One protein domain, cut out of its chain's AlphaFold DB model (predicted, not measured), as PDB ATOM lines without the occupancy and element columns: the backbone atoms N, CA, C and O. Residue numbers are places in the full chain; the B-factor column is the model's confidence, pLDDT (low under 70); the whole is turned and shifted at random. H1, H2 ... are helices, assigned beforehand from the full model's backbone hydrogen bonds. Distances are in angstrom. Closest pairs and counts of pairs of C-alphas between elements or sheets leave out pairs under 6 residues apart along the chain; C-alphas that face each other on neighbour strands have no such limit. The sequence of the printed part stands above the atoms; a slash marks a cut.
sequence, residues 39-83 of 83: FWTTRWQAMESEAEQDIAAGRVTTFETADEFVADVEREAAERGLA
ATOM      1  N   PHE A  39      12.426  -4.421 -54.044       83.31
ATOM      2  CA  PHE A  39      13.803  -4.207 -54.505       83.31
ATOM      3  C   PHE A  39      14.032  -2.770 -54.998       83.31
ATOM      4  O   PHE A  39      15.115  -2.209 -54.852       83.31
ATOM      5  N   TRP A  40      12.988  -2.134 -55.525       81.44
ATOM      6  CA  TRP A  40      13.054  -0.800 -56.122       81.44
ATOM      7  C   TRP A  40      12.787   0.336 -55.132       81.44
ATOM      8  O   TRP A  40      12.750   1.503 -55.516       81.44
ATOM      9  N   THR A  41      12.605   0.029 -53.847       85.38
ATOM     10  CA  THR A  41      12.484   1.072 -52.823       85.38
ATOM     11  C   THR A  41      13.807   1.815 -52.646       85.38
ATOM     12  O   THR A  41      14.881   1.230 -52.773       85.38
ATOM     13  N   THR A  42      13.744   3.098 -52.270       90.94
ATOM     14  CA  THR A  42      14.935   3.935 -52.043       90.94
ATOM     15  C   THR A  42      15.946   3.277 -51.104       90.94
ATOM     16  O   THR A  42      17.145   3.354 -51.339       90.94
ATOM     17  N   ARG A  43      15.468   2.591 -50.058       95.06
ATOM     18  CA  ARG A  43      16.323   1.868 -49.110       95.06
ATOM     19  C   ARG A  43      17.088   0.733 -49.791       95.06
ATOM     20  O   ARG A  43      18.290   0.627 -49.593       95.06
ATOM     21  N   TRP A  44      16.399  -0.113 -50.552       94.94
ATOM     22  CA  TRP A  44      17.027  -1.251 -51.224       94.94
ATOM     23  C   TRP A  44      18.003  -0.802 -52.308       94.94
ATOM     24  O   TRP A  44      19.108  -1.322 -52.363       94.94
ATOM     25  N   GLN A  45      17.666   0.240 -53.068       96.62
ATOM     26  CA  GLN A  45      18.588   0.825 -54.046       96.62
ATOM     27  C   GLN A  45      19.814   1.485 -53.393       96.62
ATOM     28  O   GLN A  45      20.907   1.440 -53.949       96.62
ATOM     29  N   ALA A  46      19.661   2.069 -52.198       97.38
ATOM     30  CA  ALA A  46      20.794   2.604 -51.445       97.38
ATOM     31  C   ALA A  46      21.736   1.491 -50.959       97.38
ATOM     32  O   ALA A  46      22.945   1.616 -51.127       97.38
ATOM     33  N   MET A  47      21.190   0.396 -50.416       97.62
ATOM     34  CA  MET A  47      21.984  -0.766 -49.989       97.62
ATOM     35  C   MET A  47      22.668  -1.458 -51.175       97.62
ATOM     36  O   MET A  47      23.821  -1.854 -51.063       97.62
ATOM     37  N   GLU A  48      21.996  -1.552 -52.325       97.56
ATOM     38  CA  GLU A  48      22.598  -2.073 -53.560       97.56
ATOM     39  C   GLU A  48      23.784  -1.209 -54.006       97.56
ATOM     40  O   GLU A  48      24.854  -1.715 -54.332       97.56
ATOM     41  N   SER A  49      23.624   0.117 -53.960       97.69
ATOM     42  CA  SER A  49      24.706   1.039 -54.303       97.69
ATOM     43  C   SER A  49      25.898   0.934 -53.348       97.69
ATOM     44  O   SER A  49      27.034   1.101 -53.788       97.69
ATOM     45  N   GLU A  50      25.659   0.683 -52.062       97.94
ATOM     46  CA  GLU A  50      26.707   0.431 -51.068       97.94
ATOM     47  C   GLU A  50      27.442  -0.886 -51.357       97.94
ATOM     48  O   GLU A  50      28.670  -0.891 -51.438       97.94
ATOM     49  N   ALA A  51      26.704  -1.970 -51.608       97.12
ATOM     50  CA  ALA A  51      27.278  -3.270 -51.945       97.12
ATOM     51  C   ALA A  51      28.153  -3.210 -53.211       97.12
ATOM     52  O   ALA A  51      29.267  -3.733 -53.225       97.12
ATOM     53  N   GLU A  52      27.706  -2.502 -54.252       97.94
ATOM     54  CA  GLU A  52      28.482  -2.296 -55.483       97.94
ATOM     55  C   GLU A  52      29.793  -1.535 -55.211       97.94
ATOM     56  O   GLU A  52      30.851  -1.865 -55.752       97.94
ATOM     57  N   GLN A  53      29.753  -0.528 -54.331       98.31
ATOM     58  CA  GLN A  53      30.950   0.213 -53.928       98.31
ATOM     59  C   GLN A  53      31.936  -0.659 -53.145       98.31
ATOM     60  O   GLN A  53      33.147  -0.485 -53.300       98.31
ATOM     61  N   ASP A  54      31.447  -1.570 -52.306       98.19
ATOM     62  CA  ASP A  54      32.279  -2.536 -51.587       98.19
ATOM     63  C   ASP A  54      32.968  -3.501 -52.555       98.19
ATOM     64  O   ASP A  54      34.188  -3.664 -52.484       98.19
ATOM     65  N   ILE A  55      32.224  -4.057 -53.516       97.19
ATOM     66  CA  ILE A  55      32.762  -4.933 -54.566       97.19
ATOM     67  C   ILE A  55      33.843  -4.203 -55.371       97.19
ATOM     68  O   ILE A  55      34.961  -4.703 -55.502       97.19
ATOM     69  N   ALA A  56      33.548  -2.995 -55.859       97.38
ATOM     70  CA  ALA A  56      34.479  -2.208 -56.667       97.38
ATOM     71  C   ALA A  56      35.763  -1.836 -55.908       97.38
ATOM     72  O   ALA A  56      36.841  -1.744 -56.498       97.38
ATOM     73  N   ALA A  57      35.661  -1.632 -54.596       97.94
ATOM     74  CA  ALA A  57      36.798  -1.341 -53.736       97.94
ATOM     75  C   ALA A  57      37.547  -2.596 -53.252       97.94
ATOM     76  O   ALA A  57      38.511  -2.461 -52.498       97.94
ATOM     77  N   GLY A  58      37.110  -3.801 -53.635       97.50
ATOM     78  CA  GLY A  58      37.688  -5.056 -53.160       97.50
ATOM     79  C   GLY A  58      37.424  -5.331 -51.677       97.50
ATOM     80  O   GLY A  58      38.146  -6.116 -51.070       97.50
ATOM     81  N   ARG A  59      36.404  -4.703 -51.077       97.12
ATOM     82  CA  ARG A  59      35.939  -4.977 -49.704       97.12
ATOM     83  C   ARG A  59      35.051  -6.222 -49.664       97.12
ATOM     84  O   ARG A  59      33.965  -6.213 -49.099       97.12
ATOM     85  N   VAL A  60      35.514  -7.289 -50.303       95.44
ATOM     86  CA  VAL A  60      34.807  -8.560 -50.436       95.44
ATOM     87  C   VAL A  60      35.768  -9.712 -50.195       95.44
ATOM     88  O   VAL A  60      36.953  -9.621 -50.515       95.44
ATOM     89  N   THR A  61      35.241 -10.809 -49.664       94.94
ATOM     90  CA  THR A  61      35.967 -12.073 -49.524       94.94
ATOM     91  C   THR A  61      35.401 -13.062 -50.533       94.94
ATOM     92  O   THR A  61      34.185 -13.227 -50.629       94.94
ATOM     93  N   THR A  62      36.273 -13.710 -51.301       95.31
ATOM     94  CA  THR A  62      35.895 -14.735 -52.280       95.31
ATOM     95  C   THR A  62      36.310 -16.112 -51.787       95.31
ATOM     96  O   THR A  62      37.395 -16.258 -51.226       95.31
ATOM     97  N   PHE A  63      35.490 -17.117 -52.073       97.31
ATOM     98  CA  PHE A  63      35.738 -18.514 -51.722       97.31
ATOM     99  C   PHE A  63      35.676 -19.363 -52.989       97.31
ATOM    100  O   PHE A  63      34.896 -19.054 -53.894       97.31
ATOM    101  N   GLU A  64      36.487 -20.416 -53.071       97.31
ATOM    102  CA  GLU A  64      36.469 -21.307 -54.237       97.31
ATOM    103  C   GLU A  64      35.298 -22.291 -54.163       97.31
ATOM    104  O   GLU A  64      34.816 -22.776 -55.189       97.31
ATOM    105  N   THR A  65      34.808 -22.565 -52.950       98.00
ATOM    106  CA  THR A  65      33.701 -23.492 -52.714       98.00
ATOM    107  C   THR A  65      32.645 -22.923 -51.766       98.00
ATOM    108  O   THR A  65      32.902 -22.037 -50.952       98.00
ATOM    109  N   ALA A  66      31.430 -23.468 -51.858       97.69
ATOM    110  CA  ALA A  66      30.349 -23.127 -50.939       97.69
ATOM    111  C   ALA A  66      30.648 -23.572 -49.496       97.69
ATOM    112  O   ALA A  66      30.272 -22.867 -48.564       97.69
ATOM    113  N   ASP A  67      31.349 -24.696 -49.313       98.12
ATOM    114  CA  ASP A  67      31.706 -25.213 -47.985       98.12
ATOM    115  C   ASP A  67      32.666 -24.260 -47.256       98.12
ATOM    116  O   ASP A  67      32.483 -23.986 -46.071       98.12
ATOM    117  N   GLU A  68      33.643 -23.696 -47.974       98.06
ATOM    118  CA  GLU A  68      34.538 -22.663 -47.436       98.06
ATOM    119  C   GLU A  68      33.771 -21.405 -47.014       98.06
ATOM    120  O   GLU A  68      34.010 -20.880 -45.927       98.06
ATOM    121  N   PHE A  69      32.818 -20.950 -47.836       97.19
ATOM    122  CA  PHE A  69      31.964 -19.807 -47.508       97.19
ATOM    123  C   PHE A  69      31.111 -20.059 -46.256       97.19
ATOM    124  O   PHE A  69      31.053 -19.213 -45.367       97.19
ATOM    125  N   VAL A  70      30.458 -21.221 -46.160       97.56
ATOM    126  CA  VAL A  70      29.615 -21.560 -45.001       97.56
ATOM    127  C   VAL A  70      30.453 -21.638 -43.727       97.56
ATOM    128  O   VAL A  70      30.068 -21.049 -42.719       97.56
ATOM    129  N   ALA A  71      31.620 -22.285 -43.779       97.38
ATOM    130  CA  ALA A  71      32.528 -22.364 -42.636       97.38
ATOM    131  C   ALA A  71      32.993 -20.974 -42.164       97.38
ATOM    132  O   ALA A  71      33.144 -20.741 -40.964       97.38
ATOM    133  N   ASP A  72      33.204 -20.041 -43.096       96.81
ATOM    134  CA  ASP A  72      33.552 -18.655 -42.787       96.81
ATOM    135  C   ASP A  72      32.422 -17.918 -42.057       96.81
ATOM    136  O   ASP A  72      32.647 -17.316 -41.006       96.81
ATOM    137  N   VAL A  73      31.191 -18.046 -42.560       96.31
ATOM    138  CA  VAL A  73      29.994 -17.443 -41.957       96.31
ATOM    139  C   VAL A  73      29.722 -18.005 -40.562       96.31
ATOM    140  O   VAL A  73      29.421 -17.241 -39.645       96.31
ATOM    141  N   GLU A  74      29.841 -19.320 -40.373       96.56
ATOM    142  CA  GLU A  74      29.668 -19.962 -39.064       96.56
ATOM    143  C   GLU A  74      30.717 -19.481 -38.057       96.56
ATOM    144  O   GLU A  74      30.390 -19.193 -36.902       96.56
ATOM    145  N   ARG A  75      31.971 -19.332 -38.500       96.56
ATOM    146  CA  ARG A  75      33.052 -18.793 -37.672       96.56
ATOM    147  C   ARG A  75      32.771 -17.346 -37.259       96.56
ATOM    148  O   ARG A  75      32.824 -17.044 -36.071       96.56
ATOM    149  N   GLU A  76      32.410 -16.476 -38.203       95.62
ATOM    150  CA  GLU A  76      32.032 -15.080 -37.922       95.62
ATOM    151  C   GLU A  76      30.830 -14.989 -36.971       95.62
ATOM    152  O   GLU A  76      30.805 -14.155 -36.063       95.62
ATOM    153  N   ALA A  77      29.827 -15.856 -37.145       94.88
ATOM    154  CA  ALA A  77      28.674 -15.913 -36.255       94.88
ATOM    155  C   ALA A  77      29.085 -16.305 -34.827       94.88
ATOM    156  O   ALA A  77      28.647 -15.661 -33.871       94.88
ATOM    157  N   ALA A  78      29.964 -17.301 -34.672       94.88
ATOM    158  CA  ALA A  78      30.486 -17.718 -33.373       94.88
ATOM    159  C   ALA A  78      31.319 -16.614 -32.699       94.88
ATOM    160  O   ALA A  78      31.129 -16.334 -31.516       94.88
ATOM    161  N   GLU A  79      32.189 -15.935 -33.451       93.88
ATOM    162  CA  GLU A  79      33.009 -14.822 -32.953       93.88
ATOM    163  C   GLU A  79      32.161 -13.622 -32.505       93.88
ATOM    164  O   GLU A  79      32.494 -12.940 -31.533       93.88
ATOM    165  N   ARG A  80      31.023 -13.392 -33.169       94.12
ATOM    166  CA  ARG A  80      30.055 -12.340 -32.821       94.12
ATOM    167  C   ARG A  80      29.051 -12.761 -31.741       94.12
ATOM    168  O   ARG A  80      28.236 -11.934 -31.335       94.12
ATOM    169  N   GLY A  81      29.096 -14.011 -31.274       91.50
ATOM    170  CA  GLY A  81      28.160 -14.553 -30.283       91.50
ATOM    171  C   GLY A  81      26.725 -14.700 -30.800       91.50
ATOM    172  O   GLY A  81      25.777 -14.560 -30.031       91.50
ATOM    173  N   LEU A  82      26.568 -14.919 -32.106       80.31
ATOM    174  CA  LEU A  82      25.290 -15.093 -32.806       80.31
ATOM    175  C   LEU A  82      24.967 -16.568 -33.112       80.31
ATOM    176  O   LEU A  82      23.908 -16.837 -33.679       80.31
ATOM    177  N   ALA A  83      25.880 -17.485 -32.773       65.81
ATOM    178  CA  ALA A  83      25.756 -18.932 -32.965       65.81
ATOM    179  C   ALA A  83      25.198 -19.648 -31.724       65.81
ATOM    180  O   ALA A  83      25.547 -19.235 -30.592       65.81
TER     181      ALA A  83
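This is residues 39 to 83 of the 83 residues of the protein "Transcriptional regulator, AbrB family" of mine drainage metagenome (UniProt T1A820). This is an open frame of two helices held apart at the two ends of a stretched link, residues 57 to 65, with an empty middle between H1 and H2. The printed part has 45 residues, with two named helices, H1 then H2 along the chain, and no named strand; the class is all helix. It is only just loose, close to extended, with a radius of gyration of the C-alphas of 13.8 A and spans of 32 by 24 by 17 A.

Start at Phe 39, the first printed residue, and go on to C-alpha 42 at (14.935, 3.935, -52.043). There H1, residues 42 to 56, begins; it runs 21.0 A to C-alpha 56 at (34.479, -2.208, -56.667). Read on past the link to Ala 66, where H2, residues 66 to 79, begins; it runs 20.0 A to C-alpha 79 at (33.009, -14.822, -32.953).

Compare the C-alphas of H1 with those of H2: the two helices are apart, with no C-alpha of the one within 8 A of the other. The 9 residues between them make a short link. Look at the backbone O and N atoms: in H1 and H2 every O i to N i+4 pair is within hydrogen-bond range. Residues 41 to 46, of which 42 to 46 belong to H1, stand free, and so do residues 52 to 58, of which 52 to 56 belong to H1, and residues 76 to 81, of which 76 to 79 belong to H2.

Find the two C-alphas farthest apart, those of Thr 42 and Asp 67, at 33.9 A. The printed part has no cut, and it ends at Ala 83, the chain's last residue. The mean pLDDT of the printed part is 94.6, and in this predicted model residue 83 is the one printed residue under 70.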